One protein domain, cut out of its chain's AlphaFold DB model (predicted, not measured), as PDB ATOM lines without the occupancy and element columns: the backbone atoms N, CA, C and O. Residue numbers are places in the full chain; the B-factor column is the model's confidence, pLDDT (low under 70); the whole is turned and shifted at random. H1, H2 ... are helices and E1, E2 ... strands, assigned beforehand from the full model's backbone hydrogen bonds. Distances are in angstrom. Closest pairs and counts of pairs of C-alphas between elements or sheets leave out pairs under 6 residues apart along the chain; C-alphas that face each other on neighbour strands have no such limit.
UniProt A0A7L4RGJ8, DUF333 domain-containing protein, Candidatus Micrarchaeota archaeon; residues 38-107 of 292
ATOM      1  N   ALA A  38      30.212  23.240 -12.701       90.38
ATOM      2  CA  ALA A  38      30.170  23.749 -14.068       90.38
ATOM      3  C   ALA A  38      30.999  22.873 -15.023       90.38
ATOM      4  O   ALA A  38      30.520  22.502 -16.097       90.38
ATOM      5  N   ALA A  39      32.183  22.442 -14.586       89.56
ATOM      6  CA  ALA A  39      33.032  21.523 -15.337       89.56
ATOM      7  C   ALA A  39      32.362  20.151 -15.504       89.56
ATOM      8  O   ALA A  39      32.373  19.573 -16.593       89.56
ATOM      9  N   GLU A  40      31.724  19.639 -14.447       87.69
ATOM     10  CA  GLU A  40      30.963  18.390 -14.517       87.69
ATOM     11  C   GLU A  40      29.752  18.501 -15.443       87.69
ATOM     12  O   GLU A  40      29.500  17.590 -16.229       87.69
ATOM     13  N   ASN A  41      29.024  19.620 -15.407       89.12
ATOM     14  CA  ASN A  41      27.912  19.874 -16.320       89.12
ATOM     15  C   ASN A  41      28.380  19.893 -17.780       89.12
ATOM     16  O   ASN A  41      27.772  19.253 -18.638       89.12
ATOM     17  N   CYS A  42      29.499  20.566 -18.042       88.75
ATOM     18  CA  CYS A  42      30.144  20.620 -19.344       88.75
ATOM     19  C   CYS A  42      30.464  19.222 -19.891       88.75
ATOM     20  O   CYS A  42      30.021  18.838 -20.977       88.75
ATOM     21  N   ALA A  43      31.199  18.436 -19.101       82.81
ATOM     22  CA  ALA A  43      31.619  17.092 -19.472       82.81
ATOM     23  C   ALA A  43      30.434  16.113 -19.542       82.81
ATOM     24  O   ALA A  43      30.410  15.230 -20.403       82.81
ATOM     25  N   GLY A  44      29.436  16.279 -18.668       80.06
ATOM     26  CA  GLY A  44      28.210  15.478 -18.620       80.06
ATOM     27  C   GLY A  44      27.302  15.683 -19.835       80.06
ATOM     28  O   GLY A  44      26.629  14.747 -20.265       80.06
ATOM     29  N   LYS A  45      27.352  16.870 -20.452       82.69
ATOM     30  CA  LYS A  45      26.720  17.171 -21.748       82.69
ATOM     31  C   LYS A  45      27.498  16.620 -22.951       82.69
ATOM     32  O   LYS A  45      27.049  16.766 -24.084       82.69
ATOM     33  N   GLY A  46      28.651  15.984 -22.724       78.50
ATOM     34  CA  GLY A  46      29.524  15.470 -23.782       78.50
ATOM     35  C   GLY A  46      30.341  16.556 -24.489       78.50
ATOM     36  O   GLY A  46      30.879  16.310 -25.567       78.50
ATOM     37  N   TYR A  47      30.435  17.755 -23.911       91.62
ATOM     38  CA  TYR A  47      31.226  18.851 -24.465       91.62
ATOM     39  C   TYR A  47      32.698  18.741 -24.051       91.62
ATOM     40  O   TYR A  47      33.049  18.080 -23.072       91.62
ATOM     41  N   ILE A  48      33.576  19.393 -24.814       88.38
ATOM     42  CA  ILE A  48      35.006  19.466 -24.498       88.38
ATOM     43  C   ILE A  48      35.200  20.536 -23.426       88.38
ATOM     44  O   ILE A  48      34.813  21.682 -23.642       88.38
ATOM     45  N   TYR A  49      35.806  20.169 -22.299       91.19
ATOM     46  CA  TYR A  49      36.141  21.091 -21.217       91.19
ATOM     47  C   TYR A  49      37.634  21.440 -21.239       91.19
ATOM     48  O   TYR A  49      38.482  20.546 -21.250       91.19
ATOM     49  N   GLU A  50      37.954  22.732 -21.216       91.56
ATOM     50  CA  GLU A  50      39.320  23.255 -21.153       91.56
ATOM     51  C   GLU A  50      39.424  24.350 -20.091       91.56
ATOM     52  O   GLU A  50      38.538  25.194 -19.982       91.56
ATOM     53  N   ILE A  51      40.533  24.390 -19.353       94.88
ATOM     54  CA  ILE A  51      40.869  25.533 -18.496       94.88
ATOM     55  C   ILE A  51      41.683  26.521 -19.327       94.88
ATOM     56  O   ILE A  51      42.672  26.146 -19.963       94.88
ATOM     57  N   LYS A  52      41.280  27.789 -19.316       93.50
ATOM     58  CA  LYS A  52      42.010  28.890 -19.945       93.50
ATOM     59  C   LYS A  52      42.435  29.902 -18.899       93.50
ATOM     60  O   LYS A  52      41.767  30.090 -17.891       93.50
ATOM     61  N   THR A  53      43.538  30.581 -19.181       92.31
ATOM     62  CA  THR A  53      44.038  31.681 -18.362       92.31
ATOM     63  C   THR A  53      43.720  33.002 -19.055       92.31
ATOM     64  O   THR A  53      43.972  33.157 -20.253       92.31
ATOM     65  N   ASP A  54      43.139  33.949 -18.327       88.31
ATOM     66  CA  ASP A  54      42.908  35.304 -18.815       88.31
ATOM     67  C   ASP A  54      44.203  36.142 -18.820       88.31
ATOM     68  O   ASP A  54      45.269  35.720 -18.365       88.31
ATOM     69  N   SER A  55      44.132  37.367 -19.346       90.00
ATOM     70  CA  SER A  55      45.284  38.277 -19.397       90.00
ATOM     71  C   SER A  55      45.789  38.738 -18.021       90.00
ATOM     72  O   SER A  55      46.880  39.298 -17.936       90.00
ATOM     73  N   GLY A  56      44.993  38.559 -16.967       88.50
ATOM     74  CA  GLY A  56      45.336  38.857 -15.578       88.50
ATOM     75  C   GLY A  56      45.927  37.665 -14.818       88.50
ATOM     76  O   GLY A  56      46.327  37.837 -13.668       88.50
ATOM     77  N   GLY A  57      46.015  36.485 -15.443       86.81
ATOM     78  CA  GLY A  57      46.489  35.257 -14.806       86.81
ATOM     79  C   GLY A  57      45.399  34.462 -14.079       86.81
ATOM     80  O   GLY A  57      45.727  33.485 -13.412       86.81
ATOM     81  N   GLY A  58      44.129  34.865 -14.183       90.19
ATOM     82  CA  GLY A  58      42.993  34.124 -13.635       90.19
ATOM     83  C   GLY A  58      42.626  32.931 -14.515       90.19
ATOM     84  O   GLY A  58      42.615  33.045 -15.738       90.19
ATOM     85  N   GLU A  59      42.326  31.785 -13.909       93.25
ATOM     86  CA  GLU A  59      41.868  30.589 -14.622       93.25
ATOM     87  C   GLU A  59      40.337  30.530 -14.678       93.25
ATOM     88  O   GLU A  59      39.660  30.835 -13.696       93.25
ATOM     89  N   TYR A  60      39.789  30.124 -15.824       93.62
ATOM     90  CA  TYR A  60      38.358  29.894 -16.026       93.62
ATOM     91  C   TYR A  60      38.125  28.706 -16.963       93.62
ATOM     92  O   TYR A  60      38.931  28.432 -17.857       93.62
ATOM     93  N   GLY A  61      37.021  27.988 -16.760       95.69
ATOM     94  CA  GLY A  61      36.637  26.864 -17.603       95.69
ATOM     95  C   GLY A  61      35.895  27.292 -18.870       95.69
ATOM     96  O   GLY A  61      35.106  28.238 -18.875       95.69
ATOM     97  N   VAL A  62      36.125  26.572 -19.964       97.00
ATOM     98  CA  VAL A  62      35.447  26.764 -21.249       97.00
ATOM     99  C   VAL A  62      34.903  25.437 -21.755       97.00
ATOM    100  O   VAL A  62      35.630  24.453 -21.865       97.00
ATOM    101  N   CYS A  63      33.628  25.452 -22.126       95.19
ATOM    102  CA  CYS A  63      32.930  24.377 -22.811       95.19
ATOM    103  C   CYS A  63      32.922  24.602 -24.314       95.19
ATOM    104  O   CYS A  63      32.454  25.640 -24.783       95.19
ATOM    105  N   GLY A  64      33.390  23.616 -25.072       93.38
ATOM    106  CA  GLY A  64      33.423  23.627 -26.527       93.38
ATOM    107  C   GLY A  64      32.537  22.550 -27.144       93.38
ATOM    108  O   GLY A  64      32.640  21.376 -26.789       93.38
ATOM    109  N   TYR A  65      31.716  22.934 -28.123       92.06
ATOM    110  CA  TYR A  65      30.946  21.994 -28.941       92.06
ATOM    111  C   TYR A  65      30.706  22.546 -30.348       92.06
ATOM    112  O   TYR A  65      30.306  23.698 -30.509       92.06
ATOM    113  N   SER A  66      30.951  21.727 -31.378       86.19
ATOM    114  CA  SER A  66      30.723  22.068 -32.796       86.19
ATOM    115  C   SER A  66      31.273  23.445 -33.215       86.19
ATOM    116  O   SER A  66      30.604  24.223 -33.892       86.19
ATOM    117  N   GLY A  67      32.492  23.775 -32.769       88.50
ATOM    118  CA  GLY A  67      33.164  25.048 -33.070       88.50
ATOM    119  C   GLY A  67      32.681  26.261 -32.262       88.50
ATOM    120  O   GLY A  67      33.223  27.350 -32.427       88.50
ATOM    121  N   ARG A  68      31.697  26.089 -31.372       94.25
ATOM    122  CA  ARG A  68      31.187  27.119 -30.454       94.25
ATOM    123  C   ARG A  68      31.816  26.952 -29.072       94.25
ATOM    124  O   ARG A  68      32.177  25.835 -28.701       94.25
ATOM    125  N   GLN A  69      31.932  28.046 -28.317       96.81
ATOM    126  CA  GLN A  69      32.516  28.045 -26.970       96.81
ATOM    127  C   GLN A  69      31.703  28.891 -25.988       96.81
ATOM    128  O   GLN A  69      31.384  30.038 -26.288       96.81
ATOM    129  N   CYS A  70      31.409  28.336 -24.817       96.69
ATOM    130  CA  CYS A  70      30.809  29.034 -23.684       96.69
ATOM    131  C   CYS A  70      31.762  28.963 -22.495       96.69
ATOM    132  O   CYS A  70      32.413  27.942 -22.294       96.69
ATOM    133  N   GLU A  71      31.824  30.017 -21.690       97.38
ATOM    134  CA  GLU A  71      32.383  29.898 -20.343       97.38
ATOM    135  C   GLU A  71      31.520  28.903 -19.538       97.38
ATOM    136  O   GLU A  71      30.300  28.845 -19.724       97.38
ATOM    137  N   GLU A  72      32.159  28.053 -18.733       94.75
ATOM    138  CA  GLU A  72      31.500  26.902 -18.101       94.75
ATOM    139  C   GLU A  72      30.330  27.310 -17.196       94.75
ATOM    140  O   GLU A  72      29.277  26.671 -17.217       94.75
ATOM    141  N   TRP A  73      30.469  28.403 -16.445       95.81
ATOM    142  CA  TRP A  73      29.447  28.873 -15.525       95.81
ATOM    143  C   TRP A  73      28.301  29.577 -16.250       95.81
ATOM    144  O   TRP A  73      27.146  29.449 -15.839       95.81
ATOM    145  N   ALA A  74      28.589  30.279 -17.345       96.19
ATOM    146  CA  ALA A  74      27.582  30.852 -18.226       96.19
ATOM    147  C   ALA A  74      26.738  29.751 -18.883       96.19
ATOM    148  O   ALA A  74      25.515  29.876 -18.949       96.19
ATOM    149  N   LEU A  75      27.363  28.648 -19.313       93.94
ATOM    150  CA  LEU A  75      26.634  27.470 -19.790       93.94
ATOM    151  C   LEU A  75      25.801  26.840 -18.664       93.94
ATOM    152  O   LEU A  75      24.614  26.587 -18.852       93.94
ATOM    153  N   TYR A  76      26.400  26.633 -17.487       93.81
ATOM    154  CA  TYR A  76      25.739  26.034 -16.324       93.81
ATOM    155  C   TYR A  76      24.471  26.796 -15.905       93.81
ATOM    156  O   TYR A  76      23.467  26.184 -15.546       93.81
ATOM    157  N   ARG A  77      24.493  28.134 -15.978       94.00
ATOM    158  CA  ARG A  77      23.343  29.000 -15.661       94.00
ATOM    159  C   ARG A  77      22.376  29.220 -16.831       94.00
ATOM    160  O   ARG A  77      21.352  29.869 -16.643       94.00
ATOM    161  N   GLY A  78      22.685  28.718 -18.028       91.69
ATOM    162  CA  GLY A  78      21.899  28.975 -19.240       91.69
ATOM    163  C   GLY A  78      22.011  30.409 -19.779       91.69
ATOM    164  O   GLY A  78      21.197  30.820 -20.603       91.69
ATOM    165  N   GLU A  79      23.010  31.174 -19.330       93.81
ATOM    166  CA  GLU A  79      23.362  32.495 -19.878       93.81
ATOM    167  C   GLU A  79      24.073  32.368 -21.232       93.81
ATOM    168  O   GLU A  79      24.032  33.284 -22.052       93.81
ATOM    169  N   CYS A  80      24.708  31.217 -21.460       96.38
ATOM    170  CA  CYS A  80      25.289  30.809 -22.727       96.38
ATOM    171  C   CYS A  80      24.741  29.441 -23.138       96.38
ATOM    172  O   CYS A  80      24.410  28.614 -22.291       96.38
ATOM    173  N   CYS A  81      24.671  29.178 -24.438       95.75
ATOM    174  CA  CYS A  81      24.267  27.877 -24.959       95.75
ATOM    175  C   CYS A  81      25.103  27.462 -26.178       95.75
ATOM    176  O   CYS A  81      25.514  28.283 -27.016       95.75
ATOM    177  N   LEU A  82      25.339  26.156 -26.300       92.12
ATOM    178  CA  LEU A  82      26.039  25.540 -27.427       92.12
ATOM    179  C   LEU A  82      25.064  24.799 -28.346       92.12
ATOM    180  O   LEU A  82      25.264  24.773 -29.563       92.12
ATOM    181  N   THR A  83      23.974  24.280 -27.781       91.38
ATOM    182  CA  THR A  83      22.835  23.689 -28.486       91.38
ATOM    183  C   THR A  83      21.515  24.149 -27.862       91.38
ATOM    184  O   THR A  83      21.487  24.668 -26.748       91.38
ATOM    185  N   ASP A  84      20.394  23.948 -28.558       87.38
ATOM    186  CA  ASP A  84      19.059  24.267 -28.021       87.38
ATOM    187  C   ASP A  84      18.740  23.536 -26.705       87.38
ATOM    188  O   ASP A  84      17.969  24.036 -25.887       87.38
ATOM    189  N   GLY A  85      19.330  22.349 -26.501       84.75
ATOM    190  CA  GLY A  85      19.131  21.535 -25.300       84.75
ATOM    191  C   GLY A  85      19.782  22.126 -24.047       84.75
ATOM    192  O   GLY A  85      19.442  21.726 -22.937       84.75
ATOM    193  N   ASP A  86      20.674  23.107 -24.198       91.75
ATOM    194  CA  ASP A  86      21.288  23.797 -23.062       91.75
ATOM    195  C   ASP A  86      20.348  24.796 -22.386       91.75
ATOM    196  O   ASP A  86      20.641  25.243 -21.281       91.75
ATOM    197  N   CYS A  87      19.217  25.135 -23.012       90.25
ATOM    198  CA  CYS A  87      18.359  26.203 -22.524       90.25
ATOM    199  C   CYS A  87      17.387  25.748 -21.420       90.25
ATOM    200  O   CYS A  87      16.520  24.885 -21.655       90.25
ATOM    201  N   PRO A  88      17.469  26.344 -20.214       87.75
ATOM    202  CA  PRO A  88      16.590  26.023 -19.098       87.75
ATOM    203  C   PRO A  88      15.261  26.777 -19.240       87.75
ATOM    204  O   PRO A  88      14.994  27.743 -18.535       87.75
ATOM    205  N   CYS A  89      14.429  26.367 -20.198       85.81
ATOM    206  CA  CYS A  89      13.093  26.942 -20.356       85.81
ATOM    207  C   CYS A  89      12.081  26.259 -19.429       85.81
ATOM    208  O   CYS A  89      12.050  25.027 -19.338       85.81
ATOM    209  N   GLU A  90      11.233  27.060 -18.788       80.50
ATOM    210  CA  GLU A  90      10.107  26.590 -17.981       80.50
ATOM    211  C   GLU A  90       8.908  26.220 -18.869       80.50
ATOM    212  O   GLU A  90       8.584  26.918 -19.833       80.50
ATOM    213  N   GLY A  91       8.228  25.121 -18.531       78.75
ATOM    214  CA  GLY A  91       7.017  24.675 -19.224       78.75
ATOM    215  C   GLY A  91       7.218  24.241 -20.690       78.75
ATOM    216  O   GLY A  91       8.344  24.200 -21.201       78.75
ATOM    217  N   PRO A  92       6.125  23.880 -21.392       78.06
ATOM    218  CA  PRO A  92       6.172  23.501 -22.801       78.06
ATOM    219  C   PRO A  92       6.560  24.710 -23.659       78.06
ATOM    220  O   PRO A  92       5.784  25.642 -23.872       78.06
ATOM    221  N   SER A  93       7.796  24.702 -24.145       85.56
ATOM    222  CA  SER A  93       8.397  25.810 -24.879       85.56
ATOM    223  C   SER A  93       9.309  25.296 -25.988       85.56
ATOM    224  O   SER A  93       9.959  24.256 -25.866       85.56
ATOM    225  N   ILE A  94       9.365  26.042 -27.088       83.50
ATOM    226  CA  ILE A  94      10.386  25.869 -28.115       83.50
ATOM    227  C   ILE A  94      11.666  26.494 -27.567       83.50
ATOM    228  O   ILE A  94      11.739  27.712 -27.373       83.50
ATOM    229  N   LYS A  95      12.657  25.642 -27.307       91.38
ATOM    230  CA  LYS A  95      13.995  26.032 -26.865       91.38
ATOM    231  C   LYS A  95      14.856  26.289 -28.090       91.38
ATOM    232  O   LYS A  95      14.962  25.410 -28.947       91.38
ATOM    233  N   LYS A  96      15.468  27.465 -28.177       91.94
ATOM    234  CA  LYS A  96      16.392  27.797 -29.261       91.94
ATOM    235  C   LYS A  96      17.650  28.436 -28.707       91.94
ATOM    236  O   LYS A  96      17.589  29.339 -27.877       91.94
ATOM    237  N   CYS A  97      18.782  27.984 -29.215       91.62
ATOM    238  CA  CYS A  97      20.082  28.528 -28.910       91.62
ATOM    239  C   CYS A  97      20.613  29.337 -30.097       91.62
ATOM    240  O   CYS A  97      21.230  28.799 -31.023       91.62
ATOM    241  N   GLU A  98      20.393  30.648 -30.067       90.50
ATOM    242  CA  GLU A  98      20.697  31.558 -31.171       90.50
ATOM    243  C   GLU A  98      21.731  32.591 -30.736       90.50
ATOM    244  O   GLU A  98      21.609  33.194 -29.677       90.50
ATOM    245  N   ALA A  99      22.797  32.749 -31.529       91.31
ATOM    246  CA  ALA A  99      23.951  33.576 -31.162       91.31
ATOM    247  C   ALA A  99      24.510  33.265 -29.751       91.31
ATOM    248  O   ALA A  99      24.971  34.156 -29.049       91.31
ATOM    249  N   GLN A 100      24.464  31.985 -29.349       93.81
ATOM    250  CA  GLN A 100      24.872  31.492 -28.025       93.81
ATOM    251  C   GLN A 100      24.074  32.051 -26.844       93.81
ATOM    252  O   GLN A 100      24.504  31.890 -25.710       93.81
ATOM    253  N   ALA A 101      22.895  32.615 -27.098       93.00
ATOM    254  CA  ALA A 101      21.935  33.007 -26.081       93.00
ATOM    255  C   ALA A 101      20.683  32.123 -26.150       93.00
ATOM    256  O   ALA A 101      20.254  31.687 -27.226       93.00
ATOM    257  N   CYS A 102      20.085  31.877 -24.989       91.12
ATOM    258  CA  CYS A 102      18.856  31.107 -24.897       91.12
ATOM    259  C   CYS A 102      17.623  31.941 -25.243       91.12
ATOM    260  O   CYS A 102      17.417  33.037 -24.727       91.12
ATOM    261  N   SER A 103      16.773  31.375 -26.095       91.19
ATOM    262  CA  SER A 103      15.442  31.872 -26.412       91.19
ATOM    263  C   SER A 103      14.413  30.795 -26.087       91.19
ATOM    264  O   SER A 103      14.535  29.645 -26.515       91.19
ATOM    265  N   CYS A 104      13.395  31.180 -25.323       89.12
ATOM    266  CA  CYS A 104      12.295  30.316 -24.923       89.12
ATOM    267  C   CYS A 104      11.000  30.907 -25.478       89.12
ATOM    268  O   CYS A 104      10.580  31.985 -25.059       89.12
ATOM    269  N   THR A 105      10.368  30.215 -26.427       89.81
ATOM    270  CA  THR A 105       9.050  30.612 -26.944       89.81
ATOM    271  C   THR A 105       7.995  29.662 -26.385       89.81
ATOM    272  O   THR A 105       8.041  28.476 -26.714       89.81
ATOM    273  N   PRO A 106       7.055  30.125 -25.543       86.31
ATOM    274  CA  PRO A 106       5.985  29.275 -25.030       86.31
ATOM    275  C   PRO A 106       5.169  28.653 -26.165       86.31
ATOM    276  O   PRO A 106       4.785  29.341 -27.113       86.31
ATOM    277  N   ILE A 107       4.881  27.355 -26.064       79.12
ATOM    278  CA  ILE A 107       3.930  26.695 -26.959       79.12
ATOM    279  C   ILE A 107       2.542  27.018 -26.417       79.12
ATOM    280  O   ILE A 107       2.097  26.440 -25.427       79.12
TER     281      ILE A 107
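AT A GLANCE: This is residues 38 to 107 of the 292 residues of the protein "DUF333 domain-containing protein" of Candidatus Micrarchaeota archaeon (UniProt A0A7L4RGJ8). Two separate strand parts stand one after the other along a narrow, elongated model: a three-stranded sheet, E1, E2 and E3, with two short helices, H1 and H2, over one of its faces, and a hairpin of two strands, E4 and E5, towards the other end. The unnamed stretch of residues 77 to 92 joins the two parts. You have 70 residues printed, with two named helices and five named strands in the order H1, E1, E2, E3, H2, E4, E5. The class is mixed, helices and strands; both sheets are antiparallel, in the orders E1 - E2 - E3 and E4 - E5. The whole is only just compact, close to loose, with a radius of gyration of the C-alphas of 12.8 A, and spans 45 by 22 by 20 A.

HOW THE PARTS SIT: Begin with the larger sheet, where E1, residues 48 to 53, E2, residues 59 to 65, and E3, residues 68 to 71, form a meander, each strand the antiparallel neighbour of the one before. Look at the hairpin of E1 and E2, at 149 degrees, and find N 52 and O 60 within hydrogen-bond range at 2.8 A. In the hairpin of E2 and E3, at 150 degrees, N 63 and O 70 are within range at 2.8 A. H1, residues 38 to 44, is on this sheet at a height over the sheet of 8.8 A, along the strands at 13 degrees to E1 on the local plane. It lies over E1 and, only just, over E2, on which 3 of its C-alphas fall; the closest C-alphas of H1 and E2 are those of Cys 42 and Cys 63, 5.8 A apart. H2, residues 72 to 76, is on the same face at a height over the sheet of 6.7 A, over none of the strands, but only just, with 2 of its C-alphas falling on E3. H1 and H2 touch, and their closest C-alphas, those of Ala 38 and Glu 72, are 5.3 A apart. In both helices every O i to N i+4 pair is within hydrogen-bond range. Further on, E4, residues 93 to 98, and E5, residues 101 to 106, form a hairpin at 158 degrees, with N 103 and O 96 within range at 2.8 A. Both are apart from E1, E2, E3 and H1.

IN THESE COORDINATES: Find C-alpha 59 at (41.868, 30.589, -14.622); from there E2 runs 20.0 A to C-alpha 65. E1 is 16.4 A long and E3 10.6 A. H1 starts at C-alpha 38, at (30.170, 23.749, -14.068), and is 9.6 A long; H2 is 6.1 A. E4 is 15.0 A long, and E5 runs 16.4 A to C-alpha 106 at (5.985, 29.275, -25.030).

THE WHOLE: The C-alphas of Gly 57 and Ile 107 are the two farthest apart, at 45.1 A. The printed part has no cut. H2 to E4 is a long link of 16 residues; the other links are tight. No printed residue is under 70 in pLDDT, and the mean of the printed part is 90.2.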